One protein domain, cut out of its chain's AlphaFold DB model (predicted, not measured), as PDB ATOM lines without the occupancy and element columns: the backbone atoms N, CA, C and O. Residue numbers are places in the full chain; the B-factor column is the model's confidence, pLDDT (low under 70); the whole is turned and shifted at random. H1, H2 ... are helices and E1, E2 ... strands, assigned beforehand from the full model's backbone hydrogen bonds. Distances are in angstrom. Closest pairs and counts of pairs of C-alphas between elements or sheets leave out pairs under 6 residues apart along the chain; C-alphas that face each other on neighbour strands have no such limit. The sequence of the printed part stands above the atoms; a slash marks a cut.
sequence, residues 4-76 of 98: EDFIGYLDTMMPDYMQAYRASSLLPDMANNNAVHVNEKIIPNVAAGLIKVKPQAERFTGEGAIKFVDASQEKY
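Overview. This is residues 4 to 76 of the 98 residues of an uncharacterized protein of Enterobacter cloacae complex sp. 743-2DZ2F-22B (UniProt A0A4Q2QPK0). A small meander sheet, E1 E2 E3, each strand the antiparallel neighbour of the one before, makes one end of an elongated body; three short helices, H1, H2 and H3, lie toward the other. Between H2 and H3 a long loop, residues 24 to 41, reaches out and folds back. The 73 printed residues run H1 H2 H3 E1 E2 E3, mixed in class, with under half in named elements. The whole is loose, radius of gyration of the C-alphas 15.4 A, spanning 49 by 27 by 16 A.

Arrangement. Inner strand E2, residues 65 to 68, forms hairpins with E1, residues 57 to 60, and E3, residues 73 to 75; N 67 and O 59, 2.9 A, and N 66 and O 74, 2.8 A, are within hydrogen-bond range. H3, residues 42 to 47, touches H2, residues 15 to 23, closest at the C-alphas of Ala 47 and Ala 23, 5.4 A. H1, residues 4 to 13, is close to H2 but not clearly touching, closest at the C-alphas of Asp 11 and Met 18, 6.0 A. In H1, H2 and H3 every O i to N i+4 pair is within range.

Along the chain. E3 ends at C-alpha 75 (-12.113, -2.338, 24.186). H1, 14.4 A long, begins at C-alpha 4 (-20.497, 18.355, -5.911); H2 measures 12.4 A.

Size, cuts and confidence. The farthest C-alphas, Thr 12 and Gly 62, are 49.1 A apart. The printed part has no cut; no printed residue is under 70 in pLDDT.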
ATOM      1  N   GLU A   4     -21.478  18.657  -4.863       90.31
ATOM      2  CA  GLU A   4     -20.497  18.355  -5.911       90.31
ATOM      3  C   GLU A   4     -19.744  19.614  -6.375       90.31
ATOM      4  O   GLU A   4     -18.513  19.646  -6.356       90.31
ATOM      5  N   ASP A   5     -20.477  20.689  -6.675       92.19
ATOM      6  CA  ASP A   5     -19.918  21.999  -7.020       92.19
ATOM      7  C   ASP A   5     -19.026  22.536  -5.890       92.19
ATOM      8  O   ASP A   5     -17.989  23.157  -6.134       92.19
ATOM      9  N   PHE A   6     -19.433  22.312  -4.636       92.38
ATOM     10  CA  PHE A   6     -18.688  22.758  -3.464       92.38
ATOM     11  C   PHE A   6     -17.372  22.002  -3.294       92.38
ATOM     12  O   PHE A   6     -16.346  22.627  -3.028       92.38
ATOM     13  N   ILE A   7     -17.366  20.687  -3.514       92.94
ATOM     14  CA  ILE A   7     -16.129  19.901  -3.521       92.94
ATOM     15  C   ILE A   7     -15.200  20.352  -4.655       92.94
ATOM     16  O   ILE A   7     -14.017  20.569  -4.401       92.94
ATOM     17  N   GLY A   8     -15.723  20.596  -5.863       94.12
ATOM     18  CA  GLY A   8     -14.917  21.112  -6.977       94.12
ATOM     19  C   GLY A   8     -14.298  22.489  -6.691       94.12
ATOM     20  O   GLY A   8     -13.143  22.757  -7.041       94.12
ATOM     21  N   TYR A   9     -15.027  23.357  -5.986       94.44
ATOM     22  CA  TYR A   9     -14.486  24.621  -5.487       94.44
ATOM     23  C   TYR A   9     -13.329  24.398  -4.497       94.44
ATOM     24  O   TYR A   9     -12.278  25.028  -4.631       94.44
ATOM     25  N   LEU A  10     -13.483  23.480  -3.536       93.31
ATOM     26  CA  LEU A  10     -12.432  23.170  -2.559       93.31
ATOM     27  C   LEU A  10     -11.190  22.547  -3.204       93.31
ATOM     28  O   LEU A  10     -10.080  22.881  -2.798       93.31
ATOM     29  N   ASP A  11     -11.351  21.711  -4.230       95.25
ATOM     30  CA  ASP A  11     -10.228  21.150  -4.993       95.25
ATOM     31  C   ASP A  11      -9.383  22.235  -5.662       95.25
ATOM     32  O   ASP A  11      -8.161  22.125  -5.734       95.25
ATOM     33  N   THR A  12     -10.031  23.311  -6.112       96.69
ATOM     34  CA  THR A  12      -9.342  24.450  -6.726       96.69
ATOM     35  C   THR A  12      -8.641  25.311  -5.674       96.69
ATOM     36  O   THR A  12      -7.523  25.774  -5.889       96.69
ATOM     37  N   MET A  13      -9.292  25.542  -4.531       95.38
ATOM     38  CA  MET A  13      -8.799  26.463  -3.502       95.38
ATOM     39  C   MET A  13      -7.766  25.842  -2.556       95.38
ATOM     40  O   MET A  13      -6.917  26.559  -2.029       95.38
ATOM     41  N   MET A  14      -7.862  24.538  -2.286       93.50
ATOM     42  CA  MET A  14      -7.078  23.833  -1.265       93.50
ATOM     43  C   MET A  14      -6.666  22.420  -1.732       93.50
ATOM     44  O   MET A  14      -6.993  21.432  -1.064       93.50
ATOM     45  N   PRO A  15      -5.939  22.292  -2.857       94.94
ATOM     46  CA  PRO A  15      -5.671  21.001  -3.499       94.94
ATOM     47  C   PRO A  15      -4.960  19.999  -2.577       94.94
ATOM     48  O   PRO A  15      -5.409  18.859  -2.445       94.94
ATOM     49  N   ASP A  16      -3.913  20.429  -1.868       92.44
ATOM     50  CA  ASP A  16      -3.131  19.554  -0.982       92.44
ATOM     51  C   ASP A  16      -3.971  19.030   0.193       92.44
ATOM     52  O   ASP A  16      -3.890  17.859   0.574       92.44
ATOM     53  N   TYR A  17      -4.831  19.887   0.753       91.56
ATOM     54  CA  TYR A  17      -5.731  19.488   1.832       91.56
ATOM     55  C   TYR A  17      -6.759  18.476   1.332       91.56
ATOM     56  O   TYR A  17      -6.986  17.457   1.981       91.56
ATOM     57  N   MET A  18      -7.352  18.714   0.161       93.50
ATOM     58  CA  MET A  18      -8.333  17.804  -0.426       93.50
ATOM     59  C   MET A  18      -7.721  16.456  -0.821       93.50
ATOM     60  O   MET A  18      -8.387  15.425  -0.710       93.50
ATOM     61  N   GLN A  19      -6.443  16.429  -1.210       92.81
ATOM     62  CA  GLN A  19      -5.701  15.183  -1.391       92.81
ATOM     63  C   GLN A  19      -5.581  14.408  -0.070       92.81
ATOM     64  O   GLN A  19      -5.925  13.225  -0.020       92.81
ATOM     65  N   ALA A  20      -5.154  15.070   1.011       91.25
ATOM     66  CA  ALA A  20      -5.055  14.450   2.334       91.25
ATOM     67  C   ALA A  20      -6.425  13.983   2.862       91.25
ATOM     68  O   ALA A  20      -6.533  12.903   3.441       91.25
ATOM     69  N   TYR A  21      -7.480  14.758   2.617       92.94
ATOM     70  CA  TYR A  21      -8.840  14.455   3.060       92.94
ATOM     71  C   TYR A  21      -9.428  13.222   2.360       92.94
ATOM     72  O   TYR A  21     -10.082  12.389   2.989       92.94
ATOM     73  N   ARG A  22      -9.138  13.045   1.065       91.81
ATOM     74  CA  ARG A  22      -9.489  11.813   0.343       91.81
ATOM     75  C   ARG A  22      -8.676  10.619   0.831       91.81
ATOM     76  O   ARG A  22      -9.243   9.552   1.048       91.81
ATOM     77  N   ALA A  23      -7.377  10.804   1.068       91.62
ATOM     78  CA  ALA A  23      -6.513   9.754   1.606       91.62
ATOM     79  C   ALA A  23      -6.936   9.299   3.014       91.62
ATOM     80  O   ALA A  23      -6.711   8.150   3.380       91.62
ATOM     81  N   SER A  24      -7.577  10.176   3.794       91.38
ATOM     82  CA  SER A  24      -8.082   9.841   5.125       91.38
ATOM     83  C   SER A  24      -9.436   9.117   5.114       91.38
ATOM     84  O   SER A  24      -9.915   8.744   6.182       91.38
ATOM     85  N   SER A  25     -10.097   8.984   3.956       88.81
ATOM     86  CA  SER A  25     -11.464   8.439   3.821       88.81
ATOM     87  C   SER A  25     -12.520   9.135   4.698       88.81
ATOM     88  O   SER A  25     -13.563   8.559   4.991       88.81
ATOM     89  N   LEU A  26     -12.253  10.372   5.139       91.12
ATOM     90  CA  LEU A  26     -13.185  11.155   5.961       91.12
ATOM     91  C   LEU A  26     -14.036  12.113   5.124       91.12
ATOM     92  O   LEU A  26     -14.977  12.700   5.656       91.12
ATOM     93  N   LEU A  27     -13.697  12.297   3.845       91.00
ATOM     94  CA  LEU A  27     -14.507  13.078   2.923       91.00
ATOM     95  C   LEU A  27     -15.808  12.306   2.627       91.00
ATOM     96  O   LEU A  27     -15.722  11.189   2.120       91.00
ATOM     97  N   PRO A  28     -16.997  12.862   2.926       86.94
ATOM     98  CA  PRO A  28     -18.254  12.176   2.653       86.94
ATOM     99  C   PRO A  28     -18.507  12.024   1.150       86.94
ATOM    100  O   PRO A  28     -18.380  12.997   0.406       86.94
ATOM    101  N   ASP A  29     -18.962  10.847   0.721       83.12
ATOM    102  CA  ASP A  29     -19.418  10.631  -0.662       83.12
ATOM    103  C   ASP A  29     -20.746  11.350  -0.944       83.12
ATOM    104  O   ASP A  29     -21.000  11.827  -2.047       83.12
ATOM    105  N   MET A  30     -21.601  11.449   0.078       81.44
ATOM    106  CA  MET A  30     -22.868  12.174   0.039       81.44
ATOM    107  C   MET A  30     -23.019  12.997   1.313       81.44
ATOM    108  O   MET A  30     -22.801  12.494   2.417       81.44
ATOM    109  N   ALA A  31     -23.447  14.247   1.167       82.81
ATOM    110  CA  ALA A  31     -23.737  15.128   2.286       82.81
ATOM    111  C   ALA A  31     -25.120  15.767   2.121       82.81
ATOM    112  O   ALA A  31     -25.574  16.059   1.017       82.81
ATOM    113  N   ASN A  32     -25.802  15.987   3.244       83.19
ATOM    114  CA  ASN A  32     -27.088  16.688   3.294       83.19
ATOM    115  C   ASN A  32     -26.935  18.220   3.263       83.19
ATOM    116  O   ASN A  32     -27.928  18.943   3.191       83.19
ATOM    117  N   ASN A  33     -25.702  18.714   3.358       84.81
ATOM    118  CA  ASN A  33     -25.324  20.116   3.294       84.81
ATOM    119  C   ASN A  33     -23.869  20.236   2.798       84.81
ATOM    120  O   ASN A  33     -23.224  19.238   2.489       84.81
ATOM    121  N   ASN A  34     -23.346  21.460   2.753       85.62
ATOM    122  CA  ASN A  34     -21.971  21.734   2.325       85.62
ATOM    123  C   ASN A  34     -21.016  21.933   3.514       85.62
ATOM    124  O   ASN A  34     -19.990  22.596   3.384       85.62
ATOM    125  N   ALA A  35     -21.361  21.435   4.702       83.62
ATOM    126  CA  ALA A  35     -20.461  21.505   5.839       83.62
ATOM    127  C   ALA A  35     -19.360  20.457   5.665       83.62
ATOM    128  O   ALA A  35     -19.625  19.262   5.559       83.62
ATOM    129  N   VAL A  36     -18.112  20.913   5.674       83.81
ATOM    130  CA  VAL A  36     -16.939  20.043   5.720       83.81
ATOM    131  C   VAL A  36     -16.206  20.267   7.026       83.81
ATOM    132  O   VAL A  36     -16.043  21.398   7.486       83.81
ATOM    133  N   HIS A  37     -15.745  19.179   7.631       83.88
ATOM    134  CA  HIS A  37     -14.837  19.278   8.759       83.88
ATOM    135  C   HIS A  37     -13.463  19.745   8.262       83.88
ATOM    136  O   HIS A  37     -12.787  19.041   7.509       83.88
ATOM    137  N   VAL A  38     -13.059  20.945   8.676       83.06
ATOM    138  CA  VAL A  38     -11.719  21.483   8.421       83.06
ATOM    139  C   VAL A  38     -10.903  21.358   9.696       83.06
ATOM    140  O   VAL A  38     -11.234  21.979  10.705       83.06
ATOM    141  N   ASN A  39      -9.863  20.525   9.673       87.88
ATOM    142  CA  ASN A  39      -9.032  20.283  10.845       87.88
ATOM    143  C   ASN A  39      -7.634  19.806  10.433       87.88
ATOM    144  O   ASN A  39      -7.450  18.710   9.906       87.88
ATOM    145  N   GLU A  40      -6.642  20.643  10.729       88.06
ATOM    146  CA  GLU A  40      -5.232  20.459  10.364       88.06
ATOM    147  C   GLU A  40      -4.539  19.261  11.035       88.06
ATOM    148  O   GLU A  40      -3.424  18.920  10.658       88.06
ATOM    149  N   LYS A  41      -5.161  18.628  12.040       91.75
ATOM    150  CA  LYS A  41      -4.562  17.519  12.797       91.75
ATOM    151  C   LYS A  41      -5.220  16.189  12.476       91.75
ATOM    152  O   LYS A  41      -4.533  15.218  12.183       91.75
ATOM    153  N   ILE A  42      -6.547  16.120  12.551       92.94
ATOM    154  CA  ILE A  42      -7.263  14.842  12.432       92.94
ATOM    155  C   ILE A  42      -7.118  14.233  11.036       92.94
ATOM    156  O   ILE A  42      -6.860  13.040  10.931       92.94
ATOM    157  N   ILE A  43      -7.209  15.051   9.981       93.25
ATOM    158  CA  ILE A  43      -7.112  14.588   8.595       93.25
ATOM    159  C   ILE A  43      -5.744  13.951   8.320       93.25
ATOM    160  O   ILE A  43      -5.720  12.770   7.963       93.25
ATOM    161  N   PRO A  44      -4.603  14.640   8.543       91.50
ATOM    162  CA  PRO A  44      -3.303  14.021   8.307       91.50
ATOM    163  C   PRO A  44      -3.023  12.846   9.249       91.50
ATOM    164  O   PRO A  44      -2.425  11.869   8.813       91.50
ATOM    165  N   ASN A  45      -3.485  12.872  10.505       94.56
ATOM    166  CA  ASN A  45      -3.277  11.747  11.423       94.56
ATOM    167  C   ASN A  45      -4.062  10.490  11.018       94.56
ATOM    168  O   ASN A  45      -3.567   9.381  11.215       94.56
ATOM    169  N   VAL A  46      -5.259  10.636  10.441       94.69
ATOM    170  CA  VAL A  46      -5.999   9.501   9.872       94.69
ATOM    171  C   VAL A  46      -5.333   9.019   8.585       94.69
ATOM    172  O   VAL A  46      -5.096   7.821   8.451       94.69
ATOM    173  N   ALA A  47      -4.953   9.927   7.682       91.50
ATOM    174  CA  ALA A  47      -4.236   9.570   6.454       91.50
ATOM    175  C   ALA A  47      -2.900   8.849   6.738       91.50
ATOM    176  O   ALA A  47      -2.519   7.936   6.011       91.50
ATOM    177  N   ALA A  48      -2.213   9.208   7.828       92.50
ATOM    178  CA  ALA A  48      -0.986   8.559   8.294       92.50
ATOM    179  C   ALA A  48      -1.223   7.265   9.104       92.50
ATOM    180  O   ALA A  48      -0.263   6.646   9.563       92.50
ATOM    181  N   GLY A  49      -2.478   6.861   9.335       93.12
ATOM    182  CA  GLY A  49      -2.830   5.661  10.103       93.12
ATOM    183  C   GLY A  49      -2.610   5.765  11.618       93.12
ATOM    184  O   GLY A  49      -2.744   4.764  12.324       93.12
ATOM    185  N   LEU A  50      -2.300   6.959  12.138       95.31
ATOM    186  CA  LEU A  50      -2.147   7.223  13.575       95.31
ATOM    187  C   LEU A  50      -3.497   7.223  14.303       95.31
ATOM    188  O   LEU A  50      -3.560   6.939  15.497       95.31
ATOM    189  N   ILE A  51      -4.576   7.532  13.582       94.94
ATOM    190  CA  ILE A  51      -5.954   7.466  14.069       94.94
ATOM    191  C   ILE A  51      -6.742   6.532  13.154       94.94
ATOM    192  O   ILE A  51      -6.738   6.691  11.935       94.94
ATOM    193  N   LYS A  52      -7.431   5.555  13.748       93.69
ATOM    194  CA  LYS A  52      -8.238   4.577  13.014       93.69
ATOM    195  C   LYS A  52      -9.699   5.000  13.022       93.69
ATOM    196  O   LYS A  52     -10.310   5.082  14.085       93.69
ATOM    197  N   VAL A  53     -10.261   5.221  11.838       92.56
ATOM    198  CA  VAL A  53     -11.708   5.392  11.675       92.56
ATOM    199  C   VAL A  53     -12.380   4.040  11.889       92.56
ATOM    200  O   VAL A  53     -11.913   3.017  11.384       92.56
ATOM    201  N   LYS A  54     -13.460   4.033  12.667       93.94
ATOM    202  CA  LYS A  54     -14.268   2.845  12.937       93.94
ATOM    203  C   LYS A  54     -15.680   3.044  12.399       93.94
ATOM    204  O   LYS A  54     -16.137   4.188  12.334       93.94
ATOM    205  N   PRO A  55     -16.381   1.958  12.043       93.88
ATOM    206  CA  PRO A  55     -17.802   2.032  11.747       93.88
ATOM    207  C   PRO A  55     -18.588   2.578  12.940       93.88
ATOM    208  O   PRO A  55     -18.077   2.697  14.054       93.88
ATOM    209  N   GLN A  56     -19.861   2.885  12.713       93.75
ATOM    210  CA  GLN A  56     -20.744   3.341  13.775       93.75
ATOM    211  C   GLN A  56     -20.774   2.330  14.934       93.75
ATOM    212  O   GLN A  56     -20.932   1.121  14.730       93.75
ATOM    213  N   ALA A  57     -20.625   2.835  16.158       95.62
ATOM    214  CA  ALA A  57     -20.831   2.045  17.364       95.62
ATOM    215  C   ALA A  57     -22.315   1.662  17.481       95.62
ATOM    216  O   ALA A  57     -23.190   2.523  17.400       95.62
ATOM    217  N   GLU A  58     -22.593   0.374  17.671       95.94
ATOM    218  CA  GLU A  58     -23.946  -0.168  17.818       95.94
ATOM    219  C   GLU A  58     -24.357  -0.197  19.295       95.94
ATOM    220  O   GLU A  58     -25.430   0.278  19.659       95.94
ATOM    221  N   ARG A  59     -23.502  -0.765  20.157       95.19
ATOM    222  CA  ARG A  59     -23.767  -0.890  21.596       95.19
ATOM    223  C   ARG A  59     -22.518  -1.212  22.408       95.19
ATOM    224  O   ARG A  59     -21.544  -1.759  21.893       95.19
ATOM    225  N   PHE A  60     -22.630  -0.989  23.710       95.38
ATOM    226  CA  PHE A  60     -21.750  -1.585  24.708       95.38
ATOM    227  C   PHE A  60     -22.106  -3.057  24.939       95.38
ATOM    228  O   PHE A  60     -23.281  -3.444  24.928       95.38
ATOM    229  N   THR A  61     -21.095  -3.903  25.116       94.00
ATOM    230  CA  THR A  61     -21.275  -5.301  25.524       94.00
ATOM    231  C   THR A  61     -21.247  -5.431  27.047       94.00
ATOM    232  O   THR A  61     -20.801  -4.520  27.747       94.00
ATOM    233  N   GLY A  62     -21.723  -6.563  27.578       89.44
ATOM    234  CA  GLY A  62     -21.690  -6.826  29.024       89.44
ATOM    235  C   GLY A  62     -20.265  -6.916  29.582       89.44
ATOM    236  O   GLY A  62     -20.042  -6.682  30.763       89.44
ATOM    237  N   GLU A  63     -19.291  -7.196  28.717       88.88
ATOM    238  CA  GLU A  63     -17.862  -7.315  29.020       88.88
ATOM    239  C   GLU A  63     -17.098  -5.983  28.873       88.88
ATOM    240  O   GLU A  63     -15.863  -5.969  28.938       88.88
ATOM    241  N   GLY A  64     -17.814  -4.875  28.641       89.25
ATOM    242  CA  GLY A  64     -17.249  -3.526  28.539       89.25
ATOM    243  C   GLY A  64     -16.567  -3.209  27.204       89.25
ATOM    244  O   GLY A  64     -15.792  -2.259  27.133       89.25
ATOM    245  N   ALA A  65     -16.817  -3.990  26.150       95.81
ATOM    246  CA  ALA A  65     -16.360  -3.673  24.797       95.81
ATOM    247  C   ALA A  65     -17.403  -2.842  24.031       95.81
ATOM    248  O   ALA A  65     -18.584  -2.814  24.383       95.81
ATOM    249  N   ILE A  66     -16.975  -2.198  22.947       97.00
ATOM    250  CA  ILE A  66     -17.859  -1.607  21.939       97.00
ATOM    251  C   ILE A  66     -18.044  -2.625  20.818       97.00
ATOM    252  O   ILE A  66     -17.057  -3.129  20.284       97.00
ATOM    253  N   LYS A  67     -19.296  -2.902  20.442       97.56
ATOM    254  CA  LYS A  67     -19.642  -3.604  19.200       97.56
ATOM    255  C   LYS A  67     -20.013  -2.584  18.126       97.56
ATOM    256  O   LYS A  67     -20.813  -1.685  18.386       97.56
ATOM    257  N   PHE A  68     -19.451  -2.745  16.934       97.75
ATOM    258  CA  PHE A  68     -19.705  -1.899  15.769       97.75
ATOM    259  C   PHE A  68     -20.706  -2.552  14.802       97.75
ATOM    260  O   PHE A  68     -20.954  -3.759  14.866       97.75
ATOM    261  N   VAL A  69     -21.276  -1.758  13.888       97.50
ATOM    262  CA  VAL A  69     -22.274  -2.222  12.898       97.50
ATOM    263  C   VAL A  69     -21.759  -3.299  11.935       97.50
ATOM    264  O   VAL A  69     -22.552  -4.050  11.377       97.50
ATOM    265  N   ASP A  70     -20.443  -3.421  11.769       97.00
ATOM    266  CA  ASP A  70     -19.794  -4.481  10.987       97.00
ATOM    267  C   ASP A  70     -19.528  -5.762  11.808       97.00
ATOM    268  O   ASP A  70     -18.811  -6.654  11.361       97.00
ATOM    269  N   ALA A  71     -20.092  -5.850  13.019       96.12
ATOM    270  CA  ALA A  71     -19.893  -6.901  14.015       96.12
ATOM    271  C   ALA A  71     -18.486  -6.992  14.633       96.12
ATOM    272  O   ALA A  71     -18.279  -7.834  15.516       96.12
ATOM    273  N   SER A  72     -17.547  -6.116  14.256       97.06
ATOM    274  CA  SER A  72     -16.259  -6.011  14.940       97.06
ATOM    275  C   SER A  72     -16.442  -5.521  16.382       97.06
ATOM    276  O   SER A  72     -17.449  -4.894  16.734       97.06
ATOM    277  N   GLN A  73     -15.482  -5.853  17.249       96.94
ATOM    278  CA  GLN A  73     -15.508  -5.481  18.663       96.94
ATOM    279  C   GLN A  73     -14.141  -5.003  19.137       96.94
ATOM    280  O   GLN A  73     -13.115  -5.549  18.731       96.94
ATOM    281  N   GLU A  74     -14.130  -4.010  20.024       97.38
ATOM    282  CA  GLU A  74     -12.896  -3.465  20.594       97.38
ATOM    283  C   GLU A  74     -13.127  -2.880  21.992       97.38
ATOM    284  O   GLU A  74     -14.224  -2.413  22.310       97.38
ATOM    285  N   LYS A  75     -12.096  -2.926  22.842       96.31
ATOM    286  CA  LYS A  75     -12.113  -2.338  24.186       96.31
ATOM    287  C   LYS A  75     -11.401  -0.992  24.180       96.31
ATOM    288  O   LYS A  75     -10.370  -0.848  23.530       96.31
ATOM    289  N   TYR A  76     -11.936  -0.052  24.949       94.88
ATOM    290  CA  TYR A  76     -11.386   1.288  25.118       94.88
ATOM    291  C   TYR A  76     -11.382   1.649  26.599       94.88
ATOM    292  O   TYR A  76     -12.351   1.360  27.300       94.88
TER     293      TYR A  76